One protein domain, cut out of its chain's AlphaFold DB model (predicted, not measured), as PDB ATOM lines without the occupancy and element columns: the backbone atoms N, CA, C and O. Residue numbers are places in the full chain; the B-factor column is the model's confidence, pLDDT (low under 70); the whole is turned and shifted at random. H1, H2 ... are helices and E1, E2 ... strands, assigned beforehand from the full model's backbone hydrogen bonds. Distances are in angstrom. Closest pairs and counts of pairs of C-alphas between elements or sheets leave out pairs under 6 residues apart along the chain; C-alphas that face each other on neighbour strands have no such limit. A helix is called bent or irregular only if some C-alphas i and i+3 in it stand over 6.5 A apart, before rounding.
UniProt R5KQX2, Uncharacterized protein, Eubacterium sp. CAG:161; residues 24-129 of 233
ATOM      1  N   PHE A  24     -32.615 -20.909  10.726       93.88
ATOM      2  CA  PHE A  24     -33.881 -20.629  11.394       93.88
ATOM      3  C   PHE A  24     -34.329 -21.762  12.321       93.88
ATOM      4  O   PHE A  24     -34.897 -21.503  13.393       93.88
ATOM      5  N   HIS A  25     -34.067 -23.006  11.926       91.38
ATOM      6  CA  HIS A  25     -34.405 -24.176  12.717       91.38
ATOM      7  C   HIS A  25     -33.606 -24.176  14.023       91.38
ATOM      8  O   HIS A  25     -34.193 -24.174  15.105       91.38
ATOM      9  N   GLU A  26     -32.280 -24.054  13.942       89.00
ATOM     10  CA  GLU A  26     -31.386 -23.983  15.100       89.00
ATOM     11  C   GLU A  26     -31.666 -22.761  15.980       89.00
ATOM     12  O   GLU A  26     -31.648 -22.858  17.213       89.00
ATOM     13  N   PHE A  27     -31.960 -21.611  15.363       91.31
ATOM     14  CA  PHE A  27     -32.385 -20.412  16.082       91.31
ATOM     15  C   PHE A  27     -33.635 -20.689  16.929       91.31
ATOM     16  O   PHE A  27     -33.686 -20.325  18.109       91.31
ATOM     17  N   THR A  28     -34.630 -21.360  16.347       91.31
ATOM     18  CA  THR A  28     -35.901 -21.638  17.021       91.31
ATOM     19  C   THR A  28     -35.786 -22.753  18.054       91.31
ATOM     20  O   THR A  28     -36.378 -22.636  19.126       91.31
ATOM     21  N   GLU A  29     -34.999 -23.800  17.801       88.62
ATOM     22  CA  GLU A  29     -34.719 -24.845  18.795       88.62
ATOM     23  C   GLU A  29     -34.097 -24.260  20.067       88.62
ATOM     24  O   GLU A  29     -34.460 -24.645  21.180       88.62
ATOM     25  N   ALA A  30     -33.190 -23.294  19.913       86.56
ATOM     26  CA  ALA A  30     -32.488 -22.706  21.041       86.56
ATOM     27  C   ALA A  30     -33.297 -21.646  21.804       86.56
ATOM     28  O   ALA A  30     -33.175 -21.527  23.029       86.56
ATOM     29  N   LEU A  31     -34.086 -20.832  21.096       87.56
ATOM     30  CA  LEU A  31     -34.854 -19.740  21.702       87.56
ATOM     31  C   LEU A  31     -36.261 -20.174  22.145       87.56
ATOM     32  O   LEU A  31     -36.809 -19.613  23.097       87.56
ATOM     33  N   GLY A  32     -36.813 -21.191  21.487       88.06
ATOM     34  CA  GLY A  32     -38.210 -21.592  21.562       88.06
ATOM     35  C   GLY A  32     -39.063 -20.967  20.453       88.06
ATOM     36  O   GLY A  32     -38.717 -19.949  19.852       88.06
ATOM     37  N   TYR A  33     -40.215 -21.589  20.203       88.44
ATOM     38  CA  TYR A  33     -41.196 -21.127  19.221       88.44
ATOM     39  C   TYR A  33     -41.826 -19.793  19.634       88.44
ATOM     40  O   TYR A  33     -42.190 -19.602  20.795       88.44
ATOM     41  N   CYS A  34     -42.033 -18.902  18.664       92.69
ATOM     42  CA  CYS A  34     -42.924 -17.758  18.836       92.69
ATOM     43  C   CYS A  34     -44.387 -18.211  18.773       92.69
ATOM     44  O   CYS A  34     -44.701 -19.232  18.160       92.69
ATOM     45  N   ASP A  35     -45.291 -17.426  19.360       92.44
ATOM     46  CA  ASP A  35     -46.729 -17.714  19.306       92.44
ATOM     47  C   ASP A  35     -47.325 -17.492  17.918       92.44
ATOM     48  O   ASP A  35     -48.246 -18.207  17.531       92.44
ATOM     49  N   ASN A  36     -46.805 -16.524  17.163       96.75
ATOM     50  CA  ASN A  36     -47.217 -16.252  15.792       96.75
ATOM     51  C   ASN A  36     -46.049 -15.664  14.994       96.75
ATOM     52  O   ASN A  36     -45.239 -14.923  15.555       96.75
ATOM     53  N   TYR A  37     -46.013 -15.947  13.694       98.00
ATOM     54  CA  TYR A  37     -45.017 -15.462  12.738       98.00
ATOM     55  C   TYR A  37     -45.734 -14.739  11.600       98.00
ATOM     56  O   TYR A  37     -46.554 -15.345  10.924       98.00
ATOM     57  N   LEU A  38     -45.466 -13.452  11.398       98.56
ATOM     58  CA  LEU A  38     -45.896 -12.709  10.214       98.56
ATOM     59  C   LEU A  38     -44.764 -12.777   9.193       98.56
ATOM     60  O   LEU A  38     -43.652 -12.327   9.480       98.56
ATOM     61  N   ILE A  39     -45.052 -13.339   8.027       98.19
ATOM     62  CA  ILE A  39     -44.078 -13.615   6.979       98.19
ATOM     63  C   ILE A  39     -44.004 -12.404   6.059       98.19
ATOM     64  O   ILE A  39     -44.992 -11.993   5.454       98.19
ATOM     65  N   LEU A  40     -42.825 -11.797   6.005       98.19
ATOM     66  CA  LEU A  40     -42.525 -10.643   5.161       98.19
ATOM     67  C   LEU A  40     -41.874 -11.062   3.836       98.19
ATOM     68  O   LEU A  40     -41.959 -10.316   2.864       98.19
ATOM     69  N   ALA A  41     -41.198 -12.213   3.831       97.50
ATOM     70  CA  ALA A  41     -40.697 -12.927   2.660       97.50
ATOM     71  C   ALA A  41     -40.517 -14.415   3.012       97.50
ATOM     72  O   ALA A  41     -40.185 -14.733   4.160       97.50
ATOM     73  N   GLY A  42     -40.750 -15.293   2.042       95.44
ATOM     74  CA  GLY A  42     -40.805 -16.745   2.209       95.44
ATOM     75  C   GLY A  42     -42.147 -17.310   1.742       95.44
ATOM     76  O   GLY A  42     -43.106 -16.559   1.564       95.44
ATOM     77  N   GLU A  43     -42.199 -18.625   1.545       94.25
ATOM     78  CA  GLU A  43     -43.365 -19.336   1.002       94.25
ATOM     79  C   GLU A  43     -43.728 -20.542   1.892       94.25
ATOM     80  O   GLU A  43     -43.586 -21.691   1.467       94.25
ATOM     81  N   PRO A  44     -44.144 -20.307   3.154       94.69
ATOM     82  CA  PRO A  44     -44.533 -21.380   4.067       94.69
ATOM     83  C   PRO A  44     -45.668 -22.241   3.512       94.69
ATOM     84  O   PRO A  44     -46.645 -21.740   2.957       94.69
ATOM     85  N   ILE A  45     -45.581 -23.551   3.733       92.81
ATOM     86  CA  ILE A  45     -46.541 -24.515   3.177       92.81
ATOM     87  C   ILE A  45     -47.924 -24.356   3.825       92.81
ATOM     88  O   ILE A  45     -48.941 -24.346   3.130       92.81
ATOM     89  N   ASN A  46     -47.968 -24.240   5.157       92.94
ATOM     90  CA  ASN A  46     -49.209 -24.209   5.942       92.94
ATOM     91  C   ASN A  46     -49.419 -22.862   6.650       92.94
ATOM     92  O   ASN A  46     -49.539 -22.787   7.882       92.94
ATOM     93  N   SER A  47     -49.487 -21.793   5.856       95.94
ATOM     94  CA  SER A  47     -49.783 -20.433   6.310       95.94
ATOM     95  C   SER A  47     -51.238 -20.009   6.087       95.94
ATOM     96  O   SER A  47     -52.014 -20.609   5.342       95.94
ATOM     97  N   GLU A  48     -51.620 -18.945   6.782       96.69
ATOM     98  CA  GLU A  48     -52.857 -18.205   6.574       96.69
ATOM     99  C   GLU A  48     -52.535 -16.864   5.902       96.69
ATOM    100  O   GLU A  48     -51.480 -16.279   6.138       96.69
ATOM    101  N   PHE A  49     -53.455 -16.330   5.097       96.75
ATOM    102  CA  PHE A  49     -53.245 -15.065   4.390       96.75
ATOM    103  C   PHE A  49     -54.055 -13.921   5.004       96.75
ATOM    104  O   PHE A  49     -55.283 -13.987   5.104       96.75
ATOM    105  N   ASN A  50     -53.381 -12.831   5.366       97.31
ATOM    106  CA  ASN A  50     -54.033 -11.604   5.798       97.31
ATOM    107  C   ASN A  50     -54.302 -10.682   4.597       97.31
ATOM    108  O   ASN A  50     -53.384 -10.099   4.023       97.31
ATOM    109  N   THR A  51     -55.577 -10.488   4.257       95.56
ATOM    110  CA  THR A  51     -55.992  -9.691   3.091       95.56
ATOM    111  C   THR A  51     -55.816  -8.182   3.249       95.56
ATOM    112  O   THR A  51     -55.809  -7.480   2.245       95.56
ATOM    113  N   ASP A  52     -55.706  -7.666   4.476       94.69
ATOM    114  CA  ASP A  52     -55.518  -6.228   4.713       94.69
ATOM    115  C   ASP A  52     -54.049  -5.826   4.520       94.69
ATOM    116  O   ASP A  52     -53.755  -4.723   4.054       94.69
ATOM    117  N   LEU A  53     -53.127  -6.735   4.856       97.31
ATOM    118  CA  LEU A  53     -51.680  -6.529   4.739       97.31
ATOM    119  C   LEU A  53     -51.083  -7.120   3.466       97.31
ATOM    120  O   LEU A  53     -49.992  -6.714   3.081       97.31
ATOM    121  N   PHE A  54     -51.796  -8.046   2.819       97.12
ATOM    122  CA  PHE A  54     -51.289  -8.874   1.727       97.12
ATOM    123  C   PHE A  54     -50.032  -9.662   2.121       97.12
ATOM    124  O   PHE A  54     -49.071  -9.744   1.360       97.12
ATOM    125  N   LEU A  55     -50.048 -10.221   3.331       97.94
ATOM    126  CA  LEU A  55     -48.950 -10.994   3.906       97.94
ATOM    127  C   LEU A  55     -49.471 -12.309   4.473       97.94
ATOM    128  O   LEU A  55     -50.601 -12.386   4.967       97.94
ATOM    129  N   GLU A  56     -48.616 -13.320   4.443       97.69
ATOM    130  CA  GLU A  56     -48.874 -14.600   5.086       97.69
ATOM    131  C   GLU A  56     -48.496 -14.561   6.566       97.69
ATOM    132  O   GLU A  56     -47.636 -13.793   6.999       97.69
ATOM    133  N   TYR A  57     -49.140 -15.399   7.366       98.12
ATOM    134  CA  TYR A  57     -48.763 -15.627   8.749       98.12
ATOM    135  C   TYR A  57     -48.931 -17.093   9.138       98.12
ATOM    136  O   TYR A  57     -49.781 -17.806   8.613       98.12
ATOM    137  N   VAL A  58     -48.130 -17.535  10.102       97.50
ATOM    138  CA  VAL A  58     -48.211 -18.872  10.695       97.50
ATOM    139  C   VAL A  58     -48.557 -18.730  12.171       97.50
ATOM    140  O   VAL A  58     -47.918 -17.976  12.912       97.50
ATOM    141  N   SER A  59     -49.577 -19.458  12.614       94.19
ATOM    142  CA  SER A  59     -50.080 -19.421  13.986       94.19
ATOM    143  C   SER A  59     -50.521 -20.812  14.462       94.19
ATOM    144  O   SER A  59     -50.498 -21.777  13.700       94.19
ATOM    145  N   GLY A  60     -50.890 -20.929  15.740       88.75
ATOM    146  CA  GLY A  60     -51.469 -22.157  16.294       88.75
ATOM    147  C   GLY A  60     -50.574 -23.397  16.159       88.75
ATOM    148  O   GLY A  60     -49.380 -23.360  16.464       88.75
ATOM    149  N   ASP A  61     -51.168 -24.508  15.726       87.50
ATOM    150  CA  ASP A  61     -50.489 -25.806  15.640       87.50
ATOM    151  C   ASP A  61     -49.495 -25.895  14.467       87.50
ATOM    152  O   ASP A  61     -48.526 -26.653  14.545       87.50
ATOM    153  N   ASN A  62     -49.650 -25.055  13.435       92.50
ATOM    154  CA  ASN A  62     -48.822 -25.087  12.220       92.50
ATOM    155  C   ASN A  62     -47.374 -24.625  12.463       92.50
ATOM    156  O   ASN A  62     -46.485 -24.889  11.660       92.50
ATOM    157  N   ARG A  63     -47.091 -23.964  13.592       91.94
ATOM    158  CA  ARG A  63     -45.764 -23.381  13.881       91.94
ATOM    159  C   ARG A  63     -44.647 -24.412  13.978       91.94
ATOM    160  O   ARG A  63     -43.503 -24.107  13.666       91.94
ATOM    161  N   LYS A  64     -44.964 -25.618  14.454       89.88
ATOM    162  CA  LYS A  64     -43.973 -26.697  14.573       89.88
ATOM    163  C   LYS A  64     -43.566 -27.231  13.207       89.88
ATOM    164  O   LYS A  64     -42.392 -27.512  12.996       89.88
ATOM    165  N   GLU A  65     -44.543 -27.367  12.317       92.00
ATOM    166  CA  GLU A  65     -44.308 -27.770  10.937       92.00
ATOM    167  C   GLU A  65     -43.502 -26.699  10.212       92.00
ATOM    168  O   GLU A  65     -42.426 -27.019   9.731       92.00
ATOM    169  N   PHE A  66     -43.920 -25.433  10.300       94.50
ATOM    170  CA  PHE A  66     -43.222 -24.287   9.709       94.50
ATOM    171  C   PHE A  66     -41.731 -24.204  10.064       94.50
ATOM    172  O   PHE A  66     -40.889 -23.995   9.203       94.50
ATOM    173  N   VAL A  67     -41.372 -24.415  11.331       92.44
ATOM    174  CA  VAL A  67     -39.964 -24.398  11.786       92.44
ATOM    175  C   VAL A  67     -39.152 -25.592  11.280       92.44
ATOM    176  O   VAL A  67     -37.926 -25.599  11.363       92.44
ATOM    177  N   SER A  68     -39.833 -26.623  10.793       91.00
ATOM    178  CA  SER A  68     -39.221 -27.820  10.222       91.00
ATOM    179  C   SER A  68     -39.221 -27.790   8.688       91.00
ATOM    180  O   SER A  68     -38.787 -28.764   8.074       91.00
ATOM    181  N   GLU A  69     -39.738 -26.723   8.071       93.12
ATOM    182  CA  GLU A  69     -39.741 -26.554   6.619       93.12
ATOM    183  C   GLU A  69     -38.333 -26.241   6.096       93.12
ATOM    184  O   GLU A  69     -37.488 -25.679   6.793       93.12
ATOM    185  N   ASP A  70     -38.089 -26.617   4.842       88.50
ATOM    186  CA  ASP A  70     -36.827 -26.366   4.148       88.50
ATOM    187  C   ASP A  70     -36.797 -24.931   3.602       88.50
ATOM    188  O   ASP A  70     -37.010 -24.678   2.412       88.50
ATOM    189  N   VAL A  71     -36.587 -23.983   4.518       89.00
ATOM    190  CA  VAL A  71     -36.586 -22.543   4.224       89.00
ATOM    191  C   VAL A  71     -35.372 -22.101   3.398       89.00
ATOM    192  O   VAL A  71     -35.415 -21.026   2.802       89.00
ATOM    193  N   GLU A  72     -34.316 -22.925   3.306       82.69
ATOM    194  CA  GLU A  72     -33.108 -22.628   2.514       82.69
ATOM    195  C   GLU A  72     -33.458 -22.392   1.030       82.69
ATOM    196  O   GLU A  72     -32.832 -21.576   0.356       82.69
ATOM    197  N   ASN A  73     -34.503 -23.056   0.521       82.25
ATOM    198  CA  ASN A  73     -34.906 -22.963  -0.885       82.25
ATOM    199  C   ASN A  73     -35.777 -21.744  -1.226       82.25
ATOM    200  O   ASN A  73     -36.084 -21.538  -2.402       82.25
ATOM    201  N   TRP A  74     -36.203 -20.946  -0.245       88.88
ATOM    202  CA  TRP A  74     -37.059 -19.780  -0.502       88.88
ATOM    203  C   TRP A  74     -36.280 -18.558  -0.991       88.88
ATOM    204  O   TRP A  74     -36.873 -17.623  -1.530       88.88
ATOM    205  N   GLY A  75     -34.956 -18.556  -0.817       89.06
ATOM    206  CA  GLY A  75     -34.172 -17.331  -0.888       89.06
ATOM    207  C   GLY A  75     -34.583 -16.422   0.265       89.06
ATOM    208  O   GLY A  75     -34.476 -16.814   1.430       89.06
ATOM    209  N   ASP A  76     -35.073 -15.218  -0.053       93.50
ATOM    210  CA  ASP A  76     -35.443 -14.220   0.947       93.50
ATOM    211  C   ASP A  76     -36.407 -14.796   1.987       93.50
ATOM    212  O   ASP A  76     -37.577 -15.062   1.708       93.50
ATOM    213  N   PHE A  77     -35.929 -14.890   3.225       96.75
ATOM    214  CA  PHE A  77     -36.720 -15.352   4.348       96.75
ATOM    215  C   PHE A  77     -36.717 -14.298   5.452       96.75
ATOM    216  O   PHE A  77     -35.698 -13.952   6.055       96.75
ATOM    217  N   CYS A  78     -37.877 -13.688   5.667       98.19
ATOM    218  CA  CYS A  78     -38.036 -12.589   6.607       98.19
ATOM    219  C   CYS A  78     -39.343 -12.731   7.365       98.19
ATOM    220  O   CYS A  78     -40.403 -12.871   6.760       98.19
ATOM    221  N   TRP A  79     -39.292 -12.605   8.685       98.25
ATOM    222  CA  TRP A  79     -40.486 -12.652   9.517       98.25
ATOM    223  C   TRP A  79     -40.346 -11.799  10.774       98.25
ATOM    224  O   TRP A  79     -39.251 -11.467  11.232       98.25
ATOM    225  N   VAL A  80     -41.489 -11.445  11.352       98.44
ATOM    226  CA  VAL A  80     -41.590 -10.838  12.685       98.44
ATOM    227  C   VAL A  80     -42.578 -11.635  13.517       98.44
ATOM    228  O   VAL A  80     -43.551 -12.163  12.982       98.44
ATOM    229  N   ASN A  81     -42.356 -11.737  14.826       97.50
ATOM    230  CA  ASN A  81     -43.388 -12.314  15.685       97.50
ATOM    231  C   ASN A  81     -44.511 -11.301  15.936       97.50
ATOM    232  O   ASN A  81     -44.316 -10.100  15.781       97.50
ATOM    233  N   PHE A  82     -45.686 -11.749  16.358       97.62
ATOM    234  CA  PHE A  82     -46.746 -10.834  16.787       97.62
ATOM    235  C   PHE A  82     -47.632 -11.457  17.860       97.62
ATOM    236  O   PHE A  82     -47.661 -12.676  18.031       97.62
ATOM    237  N   VAL A  83     -48.343 -10.606  18.601       96.06
ATOM    238  CA  VAL A  83     -49.072 -11.037  19.805       96.06
ATOM    239  C   VAL A  83     -50.363 -11.804  19.522       96.06
ATOM    240  O   VAL A  83     -50.647 -12.766  20.224       96.06
ATOM    241  N   ASP A  84     -51.154 -11.390  18.532       95.00
ATOM    242  CA  ASP A  84     -52.477 -11.970  18.265       95.00
ATOM    243  C   ASP A  84     -52.951 -11.637  16.844       95.00
ATOM    244  O   ASP A  84     -52.671 -10.554  16.341       95.00
ATOM    245  N   GLN A  85     -53.698 -12.526  16.190       94.25
ATOM    246  CA  GLN A  85     -54.157 -12.321  14.807       94.25
ATOM    247  C   GLN A  85     -55.053 -11.085  14.631       94.25
ATOM    248  O   GLN A  85     -55.023 -10.435  13.582       94.25
ATOM    249  N   ASN A  86     -55.836 -10.715  15.648       94.75
ATOM    250  CA  ASN A  86     -56.765  -9.588  15.567       94.75
ATOM    251  C   ASN A  86     -56.044  -8.251  15.388       94.75
ATOM    252  O   ASN A  86     -56.612  -7.328  14.802       94.75
ATOM    253  N   VAL A  87     -54.792  -8.141  15.846       97.19
ATOM    254  CA  VAL A  87     -54.027  -6.894  15.733       97.19
ATOM    255  C   VAL A  87     -53.585  -6.616  14.297       97.19
ATOM    256  O   VAL A  87     -53.368  -5.458  13.950       97.19
ATOM    257  N   LEU A  88     -53.499  -7.642  13.438       97.25
ATOM    258  CA  LEU A  88     -53.067  -7.483  12.045       97.25
ATOM    259  C   LEU A  88     -54.015  -6.561  11.260       97.25
ATOM    260  O   LEU A  88     -53.567  -5.756  10.452       97.25
ATOM    261  N   LYS A  89     -55.316  -6.592  11.579       96.00
ATOM    262  CA  LYS A  89     -56.343  -5.712  10.984       96.00
ATOM    263  C   LYS A  89     -56.224  -4.252  11.423       96.00
ATOM    264  O   LYS A  89     -56.870  -3.371  10.863       96.00
ATOM    265  N   CYS A  90     -55.454  -3.989  12.476       97.25
ATOM    266  CA  CYS A  90     -55.257  -2.654  13.025       97.25
ATOM    267  C   CYS A  90     -53.956  -2.004  12.542       97.25
ATOM    268  O   CYS A  90     -53.708  -0.846  12.887       97.25
ATOM    269  N   VAL A  91     -53.114  -2.738  11.802       98.25
ATOM    270  CA  VAL A  91     -51.809  -2.248  11.347       98.25
ATOM    271  C   VAL A  91     -52.017  -1.062  10.419       98.25
ATOM    272  O   VAL A  91     -52.809  -1.097   9.475       98.25
ATOM    273  N   LYS A  92     -51.310   0.026  10.710       98.06
ATOM    274  CA  LYS A  92     -51.416   1.253   9.925       98.06
ATOM    275  C   LYS A  92     -50.616   1.136   8.634       98.06
ATOM    276  O   LYS A  92     -49.653   0.381   8.550       98.06
ATOM    277  N   LYS A  93     -50.959   1.952   7.637       97.94
ATOM    278  CA  LYS A  93     -50.241   1.980   6.351       97.94
ATOM    279  C   LYS A  93     -48.764   2.326   6.527       97.94
ATOM    280  O   LYS A  93     -47.922   1.769   5.835       97.94
ATOM    281  N   GLU A  94     -48.458   3.220   7.461       98.06
ATOM    282  CA  GLU A  94     -47.089   3.604   7.798       98.06
ATOM    283  C   GLU A  94     -46.321   2.432   8.421       98.06
ATOM    284  O   GLU A  94     -45.183   2.181   8.051       98.06
ATOM    285  N   GLU A  95     -46.966   1.667   9.305       98.38
ATOM    286  CA  GLU A  95     -46.376   0.475   9.925       98.38
ATOM    287  C   GLU A  95     -46.155  -0.650   8.905       98.38
ATOM    288  O   GLU A  95     -45.112  -1.297   8.921       98.38
ATOM    289  N   LEU A  96     -47.097  -0.854   7.975       98.50
ATOM    290  CA  LEU A  96     -46.913  -1.786   6.862       98.50
ATOM    291  C   LEU A  96     -45.743  -1.355   5.968       98.50
ATOM    292  O   LEU A  96     -44.924  -2.185   5.588       98.50
ATOM    293  N   ALA A  97     -45.613  -0.059   5.671       98.31
ATOM    294  CA  ALA A  97     -44.472   0.454   4.915       98.31
ATOM    295  C   ALA A  97     -43.141   0.226   5.655       98.31
ATOM    296  O   ALA A  97     -42.151  -0.133   5.019       98.31
ATOM    297  N   GLU A  98     -43.112   0.382   6.981       98.31
ATOM    298  CA  GLU A  98     -41.935   0.069   7.802       98.31
ATOM    299  C   GLU A  98     -41.584  -1.427   7.777       98.31
ATOM    300  O   GLU A  98     -40.407  -1.758   7.630       98.31
ATOM    301  N   LEU A  99     -42.577  -2.323   7.852       98.50
ATOM    302  CA  LEU A  99     -42.382  -3.775   7.722       98.50
ATOM    303  C   LEU A  99     -41.784  -4.147   6.363       98.50
ATOM    304  O   LEU A  99     -40.775  -4.852   6.300       98.50
ATOM    305  N   LEU A 100     -42.376  -3.645   5.278       98.19
ATOM    306  CA  LEU A 100     -41.925  -3.935   3.916       98.19
ATOM    307  C   LEU A 100     -40.532  -3.352   3.646       98.19
ATOM    308  O   LEU A 100     -39.685  -4.026   3.060       98.19
ATOM    309  N   TYR A 101     -40.257  -2.135   4.125       98.44
ATOM    310  CA  TYR A 101     -38.917  -1.549   4.064       98.44
ATOM    311  C   TYR A 101     -37.903  -2.410   4.821       98.44
ATOM    312  O   TYR A 101     -36.829  -2.694   4.297       98.44
ATOM    313  N   MET A 102     -38.244  -2.845   6.039       97.81
ATOM    314  CA  MET A 102     -37.363  -3.666   6.868       97.81
ATOM    315  C   MET A 102     -37.047  -5.010   6.209       97.81
ATOM    316  O   MET A 102     -35.891  -5.428   6.231       97.81
ATOM    317  N   CYS A 103     -38.045  -5.644   5.591       97.56
ATOM    318  CA  CYS A 103     -37.867  -6.856   4.798       97.56
ATOM    319  C   CYS A 103     -36.920  -6.626   3.614       97.56
ATOM    320  O   CYS A 103     -35.963  -7.374   3.435       97.56
ATOM    321  N   HIS A 104     -37.136  -5.563   2.838       96.88
ATOM    322  CA  HIS A 104     -36.338  -5.291   1.645       96.88
ATOM    323  C   HIS A 104     -34.887  -4.911   1.972       96.88
ATOM    324  O   HIS A 104     -33.951  -5.405   1.354       96.88
ATOM    325  N   MET A 105     -34.691  -4.043   2.966       96.44
ATOM    326  CA  MET A 105     -33.376  -3.501   3.315       96.44
ATOM    327  C   MET A 105     -32.610  -4.355   4.333       96.44
ATOM    328  O   MET A 105     -31.491  -3.995   4.701       96.44
ATOM    329  N   LYS A 106     -33.236  -5.418   4.865       95.44
ATOM    330  CA  LYS A 106     -32.773  -6.208   6.025       95.44
ATOM    331  C   LYS A 106     -32.381  -5.331   7.231       95.44
ATOM    332  O   LYS A 106     -31.522  -5.669   8.048       95.44
ATOM    333  N   ASN A 107     -33.007  -4.157   7.341       96.00
ATOM    334  CA  ASN A 107     -32.718  -3.141   8.348       96.00
ATOM    335  C   ASN A 107     -33.948  -2.242   8.561       96.00
ATOM    336  O   ASN A 107     -34.548  -1.805   7.580       96.00
ATOM    337  N   PRO A 108     -34.325  -1.924   9.811       96.81
ATOM    338  CA  PRO A 108     -35.501  -1.111  10.082       96.81
ATOM    339  C   PRO A 108     -35.333   0.326   9.590       96.81
ATOM    340  O   PRO A 108     -34.233   0.882   9.631       96.81
ATOM    341  N   LEU A 109     -36.446   0.949   9.194       95.50
ATOM    342  CA  LEU A 109     -36.471   2.366   8.832       95.50
ATOM    343  C   LEU A 109     -36.221   3.253  10.059       95.50
ATOM    344  O   LEU A 109     -35.303   4.068  10.069       95.50
ATOM    345  N   ASN A 110     -37.029   3.056  11.105       94.06
ATOM    346  CA  ASN A 110     -36.954   3.797  12.366       94.06
ATOM    347  C   ASN A 110     -36.707   2.861  13.555       94.06
ATOM    348  O   ASN A 110     -35.850   3.108  14.400       94.06
ATOM    349  N   SER A 111     -37.476   1.776  13.617       95.38
ATOM    350  CA  SER A 111     -37.444   0.761  14.664       95.38
ATOM    351  C   SER A 111     -37.827  -0.579  14.052       95.38
ATOM    352  O   SER A 111     -38.636  -0.621  13.130       95.38
ATOM    353  N   TYR A 112     -37.263  -1.677  14.558       97.00
ATOM    354  CA  TYR A 112     -37.727  -3.016  14.178       97.00
ATOM    355  C   TYR A 112     -39.066  -3.363  14.848       97.00
ATOM    356  O   TYR A 112     -39.743  -4.301  14.436       97.00
ATOM    357  N   LYS A 113     -39.438  -2.610  15.893       97.56
ATOM    358  CA  LYS A 113     -40.717  -2.745  16.582       97.56
ATOM    359  C   LYS A 113     -41.809  -1.954  15.901       97.56
ATOM    360  O   LYS A 113     -41.744  -0.726  15.845       97.56
ATOM    361  N   ILE A 114     -42.857  -2.670  15.555       98.00
ATOM    362  CA  ILE A 114     -44.119  -2.172  15.062       98.00
ATOM    363  C   ILE A 114     -45.121  -2.209  16.210       98.00
ATOM    364  O   ILE A 114     -45.418  -3.258  16.789       98.00
ATOM    365  N   LYS A 115     -45.631  -1.029  16.562       97.50
ATOM    366  CA  LYS A 115     -46.425  -0.825  17.774       97.50
ATOM    367  C   LYS A 115     -47.696  -1.666  17.767       97.50
ATOM    368  O   LYS A 115     -48.041  -2.231  18.800       97.50
ATOM    369  N   THR A 116     -48.387  -1.732  16.633       98.19
ATOM    370  CA  THR A 116     -49.673  -2.429  16.548       98.19
ATOM    371  C   THR A 116     -49.549  -3.939  16.737       98.19
ATOM    372  O   THR A 116     -50.328  -4.515  17.490       98.19
ATOM    373  N   ILE A 117     -48.563  -4.578  16.100       97.69
ATOM    374  CA  ILE A 117     -48.357  -6.032  16.221       97.69
ATOM    375  C   ILE A 117     -47.565  -6.433  17.469       97.69
ATOM    376  O   ILE A 117     -47.508  -7.615  17.807       97.69
ATOM    377  N   ASN A 118     -46.984  -5.440  18.155       97.31
ATOM    378  CA  ASN A 118     -46.189  -5.585  19.369       97.31
ATOM    379  C   ASN A 118     -45.131  -6.693  19.240       97.31
ATOM    380  O   ASN A 118     -45.001  -7.555  20.111       97.31
ATOM    381  N   ASN A 119     -44.402  -6.682  18.122       97.25
ATOM    382  CA  ASN A 119     -43.340  -7.646  17.884       97.25
ATOM    383  C   ASN A 119     -42.146  -7.386  18.809       97.25
ATOM    384  O   ASN A 119     -41.823  -6.248  19.163       97.25
ATOM    385  N   THR A 120     -41.471  -8.469  19.166       95.81
ATOM    386  CA  THR A 120     -40.261  -8.477  19.997       95.81
ATOM    387  C   THR A 120     -39.064  -9.058  19.260       95.81
ATOM    388  O   THR A 120     -37.950  -8.960  19.768       95.81
ATOM    389  N   ILE A 121     -39.286  -9.672  18.093       96.44
ATOM    390  CA  ILE A 121     -38.285 -10.290  17.231       96.44
ATOM    391  C   ILE A 121     -38.573  -9.901  15.775       96.44
ATOM    392  O   ILE A 121     -39.727  -9.856  15.343       96.44
ATOM    393  N   ALA A 122     -37.510  -9.620  15.027       98.00
ATOM    394  CA  ALA A 122     -37.510  -9.593  13.570       98.00
ATOM    395  C   ALA A 122     -36.325 -10.422  13.069       98.00
ATOM    396  O   ALA A 122     -35.191 -10.160  13.463       98.00
ATOM    397  N   TYR A 123     -36.581 -11.404  12.215       97.56
ATOM    398  CA  TYR A 123     -35.569 -12.247  11.590       97.56
ATOM    399  C   TYR A 123     -35.509 -11.902  10.108       97.56
ATOM    400  O   TYR A 123     -36.533 -11.963   9.432       97.56
ATOM    401  N   LEU A 124     -34.345 -11.475   9.622       97.62
ATOM    402  CA  LEU A 124     -34.179 -10.931   8.278       97.62
ATOM    403  C   LEU A 124     -32.951 -11.559   7.610       97.62
ATOM    404  O   LEU A 124     -31.817 -11.241   7.983       97.62
ATOM    405  N   CYS A 125     -33.155 -12.400   6.601       94.62
ATOM    406  CA  CYS A 125     -32.076 -12.936   5.776       94.62
ATOM    407  C   CYS A 125     -32.441 -12.931   4.282       94.62
ATOM    408  O   CYS A 125     -33.597 -12.736   3.895       94.62
ATOM    409  N   HIS A 126     -31.400 -13.039   3.456       89.75
ATOM    410  CA  HIS A 126     -31.513 -13.329   2.023       89.75
ATOM    411  C   HIS A 126     -31.369 -14.820   1.756       89.75
ATOM    412  O   HIS A 126     -32.115 -15.346   0.959       89.75
ATOM    413  N   ASP A 127     -30.432 -15.473   2.440       90.81
ATOM    414  CA  ASP A 127     -30.250 -16.915   2.406       90.81
ATOM    415  C   ASP A 127     -30.102 -17.366   3.857       90.81
ATOM    416  O   ASP A 127     -29.173 -16.941   4.563       90.81
ATOM    417  N   ASP A 128     -31.063 -18.157   4.325       93.38
ATOM    418  CA  ASP A 128     -31.088 -18.596   5.711       93.38
ATOM    419  C   ASP A 128     -29.832 -19.400   6.068       93.38
ATOM    420  O   ASP A 128     -29.266 -20.134   5.262       93.38
ATOM    421  N   GLY A 129     -29.324 -19.174   7.276       90.69
ATOM    422  CA  GLY A 129     -28.075 -19.779   7.740       90.69
ATOM    423  C   GLY A 129     -26.797 -19.192   7.122       90.69
ATOM    424  O   GLY A 129     -25.746 -19.281   7.758       90.69
TER     425      GLY A 129
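AT A GLANCE: This is residues 24 to 129 of the 233 residues of an uncharacterized protein of Eubacterium sp. CAG:161 (UniProt R5KQX2). Look first for a strongly twisted sheet of five strands through the middle of the domain; the longest helix, H5, covers one face of it slantwise, while H2 stands up from the other face. H4 grazes the sheet, H1 and H3 are off it, and residues 106 to 120 form a long unnamed stretch leading from H5 back to edge strand E5. The printed part has 106 residues with five named helices and five named strands, along the chain H1 E1 E2 E3 H2 H3 E4 H4 H5 E5, of mixed class. The sheet's order is E2 - E3 - E1 - E4 - E5, all antiparallel. The whole is compact, with a radius of gyration of the C-alphas of 12.7 A, and rounded, spanning 32 by 27 by 23 A.

HOW THE PARTS SIT: Start at inner strand E1, residues 36 to 41: its neighbours are E3, residues 55 to 59, where N 39 and O 56 are 2.8 A apart, and E4, residues 77 to 81, where N 38 and O 80 are 2.8 A apart. At the edges, E2, residues 48 to 50, forms a hairpin with E3, with N 48 and O 57 at 2.8 A, and E5, residues 121 to 125, is antiparallel to E4, with N 123 and O 79 at 2.8 A. The sheet is only just strongly twisted, its C-alphas lying up to 4.3 A off the best plane. H5, residues 93 to 105, lies over E1 and E4 at a height over the sheet of 10.3 A, slantwise to the strands at 37 degrees to E4 on the local plane; the closest C-alphas of H5 and E1 are those of Cys 103 and Leu 40, 6.0 A apart. On the opposite face H2, residues 60 to 66, lies over E3 and stands up from the sheet at 56 degrees, making three layers, helices on both faces of a sheet. E3, H2, H3 at residues 71 to 74, and E4 form a split strand-helix-strand unit, two strands running the same way with E1 between them, and its crossover is right-handed. H4, residues 85 to 90, only grazes the sheet. H1, residues 24 to 31, is only just not on the sheet, with 4 pairs of C-alphas within 10 A; H1 and H3 are close but not clearly touching, C-alphas 24 and 71 being 7.9 A apart. Every O i to N i+4 pair is within hydrogen-bond range in H1 and H5; H2 has 1 of 3, with 1 of 4 O i to N i+3 pairs, H4 has 0 of 2, with 2 of 3, and H3 is too short.

IN THESE COORDINATES: Find C-alpha 24 at (-33.881, -20.629, 11.394), where H1 begins. E1 runs 15.0 A from C-alpha 36 at (-47.217, -16.252, 15.792), and H5 runs 18.0 A. E3, E4 and E5 measure 13.2, 13.5 and 13.3 A; E5 ends at C-alpha 125, (-32.076, -12.936, 5.776). H2 is only just irregular: C-alphas 61 and 64 are 6.7 A apart.

THE WHOLE: The C-alphas farthest apart are those of Ala 30 and Lys 93, 33.8 A. The printed part has no cut, and the link from H5 to E5, 15 residues, is long. The mean pLDDT of the printed part is 94.8, and no printed residue is under 70.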